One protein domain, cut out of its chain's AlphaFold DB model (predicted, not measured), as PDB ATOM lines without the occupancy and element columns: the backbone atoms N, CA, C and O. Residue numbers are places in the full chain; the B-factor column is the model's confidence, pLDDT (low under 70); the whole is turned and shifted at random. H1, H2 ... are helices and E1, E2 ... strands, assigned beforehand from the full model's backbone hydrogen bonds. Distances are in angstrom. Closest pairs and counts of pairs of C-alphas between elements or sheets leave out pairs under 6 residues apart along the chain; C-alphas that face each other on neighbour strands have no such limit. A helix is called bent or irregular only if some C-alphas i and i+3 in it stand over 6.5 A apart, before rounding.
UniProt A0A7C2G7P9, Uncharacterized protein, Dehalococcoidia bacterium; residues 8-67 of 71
ATOM      1  N   GLU A   8      51.632 -30.385 -32.937       83.12
ATOM      2  CA  GLU A   8      52.716 -31.172 -32.346       83.12
ATOM      3  C   GLU A   8      53.171 -30.460 -31.066       83.12
ATOM      4  O   GLU A   8      53.291 -29.238 -31.050       83.12
ATOM      5  N   TYR A   9      53.378 -31.204 -29.982       81.38
ATOM      6  CA  TYR A   9      53.889 -30.672 -28.719       81.38
ATOM      7  C   TYR A   9      55.301 -31.206 -28.502       81.38
ATOM      8  O   TYR A   9      55.509 -32.419 -28.547       81.38
ATOM      9  N   GLU A  10      56.249 -30.304 -28.287       84.62
ATOM     10  CA  GLU A  10      57.639 -30.614 -27.972       84.62
ATOM     11  C   GLU A  10      57.945 -30.060 -26.579       84.62
ATOM     12  O   GLU A  10      57.828 -28.861 -26.344       84.62
ATOM     13  N   ALA A  11      58.326 -30.933 -25.651       82.62
ATOM     14  CA  ALA A  11      58.870 -30.546 -24.356       82.62
ATOM     15  C   ALA A  11      60.265 -31.151 -24.237       82.62
ATOM     16  O   ALA A  11      60.442 -32.349 -24.465       82.62
ATOM     17  N   ARG A  12      61.248 -30.314 -23.919       84.88
ATOM     18  CA  ARG A  12      62.630 -30.736 -23.685       84.88
ATOM     19  C   ARG A  12      62.873 -30.769 -22.186       84.88
ATOM     20  O   ARG A  12      62.416 -29.873 -21.489       84.88
ATOM     21  N   GLU A  13      63.581 -31.788 -21.705       76.56
ATOM     22  CA  GLU A  13      63.833 -31.978 -20.265       76.56
ATOM     23  C   GLU A  13      64.554 -30.782 -19.620       76.56
ATOM     24  O   GLU A  13      64.301 -30.479 -18.458       76.56
ATOM     25  N   ASP A  14      65.371 -30.058 -20.389       85.75
ATOM     26  CA  ASP A  14      66.122 -28.887 -19.918       85.75
ATOM     27  C   ASP A  14      65.385 -27.546 -20.107       85.75
ATOM     28  O   ASP A  14      65.924 -26.491 -19.766       85.75
ATOM     29  N   GLU A  15      64.167 -27.545 -20.666       79.62
ATOM     30  CA  GLU A  15      63.398 -26.319 -20.890       79.62
ATOM     31  C   GLU A  15      62.248 -26.192 -19.877       79.62
ATOM     32  O   GLU A  15      61.439 -27.108 -19.725       79.62
ATOM     33  N   PRO A  16      62.099 -25.032 -19.206       77.50
ATOM     34  CA  PRO A  16      61.019 -24.820 -18.242       77.50
ATOM     35  C   PRO A  16      59.645 -24.636 -18.912       77.50
ATOM     36  O   PRO A  16      58.653 -24.385 -18.230       77.50
ATOM     37  N   PHE A  17      59.571 -24.719 -20.241       75.19
ATOM     38  CA  PHE A  17      58.354 -24.554 -21.024       75.19
ATOM     39  C   PHE A  17      58.286 -25.596 -22.145       75.19
ATOM     40  O   PHE A  17      59.299 -26.039 -22.674       75.19
ATOM     41  N   GLY A  18      57.064 -25.968 -22.529       83.38
ATOM     42  CA  GLY A  18      56.818 -26.758 -23.734       83.38
ATOM     43  C   GLY A  18      56.484 -25.865 -24.927       83.38
ATOM     44  O   GLY A  18      55.864 -24.813 -24.772       83.38
ATOM     45  N   THR A  19      56.846 -26.303 -26.128       83.06
ATOM     46  CA  THR A  19      56.548 -25.622 -27.390       83.06
ATOM     47  C   THR A  19      55.428 -26.340 -28.140       83.06
ATOM     48  O   THR A  19      55.485 -27.543 -28.391       83.06
ATOM     49  N   LEU A  20      54.399 -25.587 -28.540       83.31
ATOM     50  CA  LEU A  20      53.301 -26.085 -29.367       83.31
ATOM     51  C   LEU A  20      53.492 -25.656 -30.829       83.31
ATOM     52  O   LEU A  20      53.406 -24.477 -31.171       83.31
ATOM     53  N   HIS A  21      53.707 -26.621 -31.715       81.88
ATOM     54  CA  HIS A  21      53.853 -26.429 -33.152       81.88
ATOM     55  C   HIS A  21      52.508 -26.638 -33.849       81.88
ATOM     56  O   HIS A  21      52.047 -27.764 -34.020       81.88
ATOM     57  N   ILE A  22      51.880 -25.553 -34.303       80.94
ATOM     58  CA  ILE A  22      50.591 -25.610 -35.004       80.94
ATOM     59  C   ILE A  22      50.818 -25.428 -36.509       80.94
ATOM     60  O   ILE A  22      51.224 -24.365 -36.982       80.94
ATOM     61  N   ARG A  23      50.543 -26.477 -37.287       80.00
ATOM     62  CA  ARG A  23      50.602 -26.450 -38.752       80.00
ATOM     63  C   ARG A  23      49.230 -26.131 -39.328       80.00
ATOM     64  O   ARG A  23      48.356 -26.990 -39.395       80.00
ATOM     65  N   ILE A  24      49.079 -24.916 -39.847       78.44
ATOM     66  CA  ILE A  24      47.857 -24.487 -40.534       78.44
ATOM     67  C   ILE A  24      48.101 -24.543 -42.047       78.44
ATOM     68  O   ILE A  24      48.853 -23.721 -42.584       78.44
ATOM     69  N   PRO A  25      47.522 -25.522 -42.770       71.19
ATOM     70  CA  PRO A  25      47.747 -25.648 -44.200       71.19
ATOM     71  C   PRO A  25      47.024 -24.537 -44.957       71.19
ATOM     72  O   PRO A  25      45.799 -24.477 -45.006       71.19
ATOM     73  N   ILE A  26      47.791 -23.688 -45.632       70.44
ATOM     74  CA  ILE A  26      47.230 -22.664 -46.514       70.44
ATOM     75  C   ILE A  26      47.129 -23.255 -47.913       70.44
ATOM     76  O   ILE A  26      48.140 -23.459 -48.592       70.44
ATOM     77  N   ARG A  27      45.904 -23.539 -48.360       72.81
ATOM     78  CA  ARG A  27      45.649 -24.065 -49.705       72.81
ATOM     79  C   ARG A  27      45.777 -22.951 -50.747       72.81
ATOM     80  O   ARG A  27      44.784 -22.399 -51.206       72.81
ATOM     81  N   ARG A  28      47.015 -22.664 -51.160       70.06
ATOM     82  CA  ARG A  28      47.352 -21.627 -52.160       70.06
ATOM     83  C   ARG A  28      46.618 -21.772 -53.499       70.06
ATOM     84  O   ARG A  28      46.420 -20.780 -54.179       70.06
ATOM     85  N   ARG A  29      46.159 -22.978 -53.864       76.19
ATOM     86  CA  ARG A  29      45.367 -23.209 -55.088       76.19
ATOM     87  C   ARG A  29      44.051 -22.417 -55.122       76.19
ATOM     88  O   ARG A  29      43.560 -22.132 -56.205       76.19
ATOM     89  N   PHE A  30      43.489 -22.081 -53.961       75.88
ATOM     90  CA  PHE A  30      42.186 -21.417 -53.845       75.88
ATOM     91  C   PHE A  30      42.286 -19.996 -53.288       75.88
ATOM     92  O   PHE A  30      41.265 -19.386 -52.990       75.88
ATOM     93  N   MET A  31      43.501 -19.473 -53.109       77.94
ATOM     94  CA  MET A  31      43.710 -18.175 -52.482       77.94
ATOM     95  C   MET A  31      44.802 -17.390 -53.205       77.94
ATOM     96  O   MET A  31      45.932 -17.879 -53.278       77.94
ATOM     97  N   PRO A  32      44.503 -16.168 -53.685       82.31
ATOM     98  CA  PRO A  32      45.526 -15.288 -54.233       82.31
ATOM     99  C   PRO A  32      46.574 -14.944 -53.163       82.31
ATOM    100  O   PRO A  32      46.291 -14.940 -51.961       82.31
ATOM    101  N   GLU A  33      47.804 -14.655 -53.591       80.69
ATOM    102  CA  GLU A  33      48.944 -14.471 -52.678       80.69
ATOM    103  C   GLU A  33      48.741 -13.337 -51.665       80.69
ATOM    104  O   GLU A  33      49.130 -13.468 -50.501       80.69
ATOM    105  N   SER A  34      48.071 -12.256 -52.074       83.19
ATOM    106  CA  SER A  34      47.700 -11.147 -51.190       83.19
ATOM    107  C   SER A  34      46.809 -11.624 -50.040       83.19
ATOM    108  O   SER A  34      47.125 -11.396 -48.872       83.19
ATOM    109  N   ALA A  35      45.755 -12.386 -50.344       82.62
ATOM    110  CA  ALA A  35      44.878 -12.986 -49.342       82.62
ATOM    111  C   ALA A  35      45.630 -13.985 -48.449       82.62
ATOM    112  O   ALA A  35      45.391 -14.033 -47.242       82.62
ATOM    113  N   ALA A  36      46.581 -14.750 -49.000       82.50
ATOM    114  CA  ALA A  36      47.398 -15.691 -48.228       82.50
ATOM    115  C   ALA A  36      48.228 -14.991 -47.149       82.50
ATOM    116  O   ALA A  36      48.375 -15.523 -46.047       82.50
ATOM    117  N   ARG A  37      48.732 -13.787 -47.433       84.19
ATOM    118  CA  ARG A  37      49.433 -12.962 -46.444       84.19
ATOM    119  C   ARG A  37      48.491 -12.464 -45.348       84.19
ATOM    120  O   ARG A  37      48.824 -12.602 -44.174       84.19
ATOM    121  N   HIS A  38      47.319 -11.945 -45.708       87.00
ATOM    122  CA  HIS A  38      46.333 -11.486 -44.724       87.00
ATOM    123  C   HIS A  38      45.854 -12.619 -43.817       87.00
ATOM    124  O   HIS A  38      45.807 -12.451 -42.603       87.00
ATOM    125  N   PHE A  39      45.592 -13.797 -44.383       85.94
ATOM    126  CA  PHE A  39      45.206 -14.974 -43.614       85.94
ATOM    127  C   PHE A  39      46.307 -15.426 -42.649       85.94
ATOM    128  O   PHE A  39      46.021 -15.702 -41.491       85.94
ATOM    129  N   ARG A  40      47.578 -15.450 -43.085       84.62
ATOM    130  CA  ARG A  40      48.716 -15.748 -42.192       84.62
ATOM    131  C   ARG A  40      48.782 -14.791 -41.012       84.62
ATOM    132  O   ARG A  40      48.999 -15.242 -39.892       84.62
ATOM    133  N   ASN A  41      48.595 -13.499 -41.267       88.50
ATOM    134  CA  ASN A  41      48.599 -12.495 -40.212       88.50
ATOM    135  C   ASN A  41      47.418 -12.705 -39.259       88.50
ATOM    136  O   ASN A  41      47.638 -12.791 -38.062       88.50
ATOM    137  N   ALA A  42      46.200 -12.888 -39.774       89.25
ATOM    138  CA  ALA A  42      45.020 -13.143 -38.945       89.25
ATOM    139  C   ALA A  42      45.176 -14.400 -38.074       89.25
ATOM    140  O   ALA A  42      44.859 -14.383 -36.889       89.25
ATOM    141  N   VAL A  43      45.726 -15.475 -38.644       87.56
ATOM    142  CA  VAL A  43      46.063 -16.698 -37.909       87.56
ATOM    143  C   VAL A  43      47.068 -16.416 -36.794       87.56
ATOM    144  O   VAL A  43      46.873 -16.872 -35.672       87.56
ATOM    145  N   LYS A  44      48.136 -15.666 -37.086       87.62
ATOM    146  CA  LYS A  44      49.148 -15.303 -36.089       87.62
ATOM    147  C   LYS A  44      48.535 -14.501 -34.940       87.62
ATOM    148  O   LYS A  44      48.772 -14.849 -33.789       87.62
ATOM    149  N   GLU A  45      47.740 -13.478 -35.244       92.88
ATOM    150  CA  GLU A  45      47.063 -12.664 -34.227       92.88
ATOM    151  C   GLU A  45      46.102 -13.510 -33.381       92.88
ATOM    152  O   GLU A  45      46.091 -13.400 -32.158       92.88
ATOM    153  N   GLY A  46      45.364 -14.436 -34.004       90.62
ATOM    154  CA  GLY A  46      44.510 -15.382 -33.282       90.62
ATOM    155  C   GLY A  46      45.292 -16.277 -32.317       90.62
ATOM    156  O   GLY A  46      44.882 -16.454 -31.173       90.62
ATOM    157  N   LEU A  47      46.446 -16.806 -32.738       88.62
ATOM    158  CA  LEU A  47      47.308 -17.613 -31.866       88.62
ATOM    159  C   LEU A  47      47.881 -16.801 -30.696       88.62
ATOM    160  O   LEU A  47      47.990 -17.327 -29.591       88.62
ATOM    161  N   LEU A  48      48.215 -15.527 -30.913       89.19
ATOM    162  CA  LEU A  48      48.661 -14.630 -29.843       89.19
ATOM    163  C   LEU A  48      47.545 -14.346 -28.833       89.19
ATOM    164  O   LEU A  48      47.801 -14.375 -27.633       89.19
ATOM    165  N   ALA A  49      46.311 -14.142 -29.297       92.88
ATOM    166  CA  ALA A  49      45.162 -13.969 -28.414       92.88
ATOM    167  C   ALA A  49      44.895 -15.225 -27.569       92.88
ATOM    168  O   ALA A  49      44.698 -15.127 -26.361       92.88
ATOM    169  N   VAL A  50      44.954 -16.416 -28.177       89.75
ATOM    170  CA  VAL A  50      44.819 -17.688 -27.444       89.75
ATOM    171  C   VAL A  50      45.924 -17.839 -26.402       89.75
ATOM    172  O   VAL A  50      45.635 -18.228 -25.273       89.75
ATOM    173  N   ARG A  51      47.173 -17.501 -26.744       88.44
ATOM    174  CA  ARG A  51      48.279 -17.508 -25.779       88.44
ATOM    175  C   ARG A  51      47.990 -16.593 -24.588       88.44
ATOM    176  O   ARG A  51      48.153 -17.039 -23.464       88.44
ATOM    177  N   ALA A  52      47.531 -15.365 -24.825       90.62
ATOM    178  CA  ALA A  52      47.220 -14.428 -23.745       90.62
ATOM    179  C   ALA A  52      46.145 -14.978 -22.792       90.62
ATOM    180  O   ALA A  52      46.310 -14.913 -21.578       90.62
ATOM    181  N   LEU A  53      45.092 -15.600 -23.333       91.00
ATOM    182  CA  LEU A  53      44.052 -16.245 -22.523       91.00
ATOM    183  C   LEU A  53      44.597 -17.417 -21.695       91.00
ATOM    184  O   LEU A  53      44.191 -17.601 -20.549       91.00
ATOM    185  N   LEU A  54      45.507 -18.216 -22.260       89.12
ATOM    186  CA  LEU A  54      46.162 -19.303 -21.530       89.12
ATOM    187  C   LEU A  54      47.075 -18.766 -20.425       89.12
ATOM    188  O   LEU A  54      47.033 -19.287 -19.315       89.12
ATOM    189  N   ASP A  55      47.846 -17.716 -20.704       88.69
ATOM    190  CA  ASP A  55      48.713 -17.065 -19.719       88.69
ATOM    191  C   ASP A  55      47.877 -16.508 -18.547       88.69
ATOM    192  O   ASP A  55      48.220 -16.724 -17.385       88.69
ATOM    193  N   GLU A  56      46.736 -15.866 -18.825       89.19
ATOM    194  CA  GLU A  56      45.797 -15.400 -17.792       89.19
ATOM    195  C   GLU A  56      45.182 -16.555 -16.988       89.19
ATOM    196  O   GLU A  56      45.104 -16.478 -15.759       89.19
ATOM    197  N   ALA A  57      44.775 -17.641 -17.651       87.81
ATOM    198  CA  ALA A  57      44.220 -18.816 -16.985       87.81
ATOM    199  C   ALA A  57      45.251 -19.491 -16.063       87.81
ATOM    200  O   ALA A  57      44.916 -19.857 -14.935       87.81
ATOM    201  N   ILE A  58      46.505 -19.614 -16.506       86.94
ATOM    202  CA  ILE A  58      47.609 -20.153 -15.698       86.94
ATOM    203  C   ILE A  58      47.859 -19.255 -14.484       86.94
ATOM    204  O   ILE A  58      47.889 -19.755 -13.361       86.94
ATOM    205  N   GLN A  59      47.949 -17.935 -14.674       84.94
ATOM    206  CA  GLN A  59      48.114 -16.992 -13.562       84.94
ATOM    207  C   GLN A  59      46.953 -17.064 -12.560       84.94
ATOM    208  O   GLN A  59      47.170 -16.962 -11.353       84.94
ATOM    209  N   GLY A  60      45.718 -17.238 -13.041       85.81
ATOM    210  CA  GLY A  60      44.547 -17.455 -12.190       85.81
ATOM    211  C   GLY A  60      44.678 -18.720 -11.340       85.81
ATOM    212  O   GLY A  60      44.503 -18.665 -10.124       85.81
ATOM    213  N   LEU A  61      45.072 -19.835 -11.958       81.88
ATOM    214  CA  LEU A  61      45.292 -21.110 -11.270       81.88
ATOM    215  C   LEU A  61      46.427 -21.036 -10.239       81.88
ATOM    216  O   LEU A  61      46.305 -21.593  -9.148       81.88
ATOM    217  N   GLU A  62      47.522 -20.340 -10.542       80.50
ATOM    218  CA  GLU A  62      48.626 -20.130  -9.597       80.50
ATOM    219  C   GLU A  62      48.202 -19.284  -8.388       80.50
ATOM    220  O   GLU A  62      48.590 -19.583  -7.253       80.50
ATOM    221  N   ARG A  63      47.365 -18.261  -8.601       74.75
ATOM    222  CA  ARG A  63      46.802 -17.430  -7.522       74.75
ATOM    223  C   ARG A  63      45.861 -18.214  -6.613       74.75
ATOM    224  O   ARG A  63      45.958 -18.088  -5.395       74.75
ATOM    225  N   ASP A  64      44.999 -19.057  -7.173       71.69
ATOM    226  CA  ASP A  64      44.112 -19.909  -6.371       71.69
ATOM    227  C   ASP A  64      44.891 -20.972  -5.588       71.69
ATOM    228  O   ASP A  64      44.556 -21.271  -4.443       71.69
ATOM    229  N   ARG A  65      45.987 -21.494  -6.150       59.25
ATOM    230  CA  ARG A  65      46.854 -22.477  -5.479       59.25
ATOM    231  C   ARG A  65      47.689 -21.881  -4.342       59.25
ATOM    232  O   ARG A  65      48.102 -22.612  -3.445       59.25
ATOM    233  N   THR A  66      47.950 -20.576  -4.383       59.34
ATOM    234  CA  THR A  66      48.704 -19.837  -3.356       59.34
ATOM    235  C   THR A  66      47.813 -19.173  -2.311       59.34
ATOM    236  O   THR A  66      48.334 -18.691  -1.306       59.34
ATOM    237  N   ARG A  67      46.484 -19.189  -2.484       54.25
ATOM    238  CA  ARG A  67      45.541 -18.784  -1.439       54.25
ATOM    239  C   ARG A  67      45.549 -19.867  -0.350       54.25
ATOM    240  O   ARG A  67      45.080 -20.976  -0.607       54.25
TER     241      ARG A  67
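This is residues 8 to 67 of the 71 residues of an uncharacterized protein of Dehalococcoidia bacterium (UniProt A0A7C2G7P9). One long, unbent helix, H1, makes the length of the model, and a small two-strand hairpin, E1 and E2, lies off to one side of it, joined to the helix's first end by a stretch, residues 23 to 32, that runs on from E2 and then turns back into H1. The picture is a long hairpin of unlike arms, loosely built: one arm is the helix, the other is E2 with the extended stretch after it, E1 is paired with E2 on the side away from H1, and residues 12 to 17 and 48 to 67 stick out free. The printed part has 60 residues with two named strands and one named helix, in the order E1, E2, H1; the sheet has the order E1 - E2 and is antiparallel, and the class is mixed, helices and strands. The whole is extended, with a radius of gyration of the C-alphas of 16.6 A, and its C-alphas span 53 by 25 by 12 A, a rod.

The printed part begins with E1, residues 8 to 11, which forms a hairpin with E2, residues 18 to 22. The two are antiparallel neighbours, with 165 degrees between their N-to-C directions. C-alphas that face each other include those of Ala 11 and Gly 18, 4.4 A apart, and those of Glu 8 and His 21, 4.9 A apart. Across this pair N 19 and O 10 are within hydrogen-bond range at 2.7 A, and N 8 and O 21 at 2.9 A. The link from E1 to E2 is short, with 6 residues, 12 to 17, and this stretch stands free. After E2 a short link of 10 residues, 23 to 32, leads to H1, residues 33 to 66; within it residues 28 to 30 are a helical run that bears no name. E1 and H1 are apart, with no C-alpha of the one within 8 A of the other. In H1 every O i to N i+4 pair is within hydrogen-bond range. Residues 48 to 67, of which 48 to 66 belong to H1, stand free.

E1 runs from Glu 8, with its C-alpha at (52.716, -31.172, -32.346), to Ala 11, and measures 10.1 A from first to last C-alpha. E2 runs from Gly 18, with its C-alpha at (56.818, -26.758, -23.734), to Ile 22, with its C-alpha at (50.591, -25.610, -35.004), a length of 12.9 A; along it z falls. Along the link z falls further, to C-alpha 29 at (45.367, -23.209, -55.088). H1 then runs with z rising, from Glu 33, with its C-alpha at (48.944, -14.471, -52.678), to Thr 66, with its C-alpha at (48.704, -19.837, -3.356), and measures 49.6 A. H1 is neither bent nor irregular.

The two C-alphas farthest apart are those of Arg 29 and Arg 67, at 53.8 A, while the first and last printed C-alphas, those of Glu 8 and Arg 67, are 34.1 A apart. Without the stretches that stand free, a body of 34 residues remains, spanning 36 by 19 by 9 A, with a radius of gyration of 12.0 A. The printed part has no cut, and neither of its two links is long. It covers residues 8 to 67 of a full chain of 71 residues. The mean pLDDT of the printed part is 81.8, and residues 65 to 67 are under 70, where the model's confidence is low.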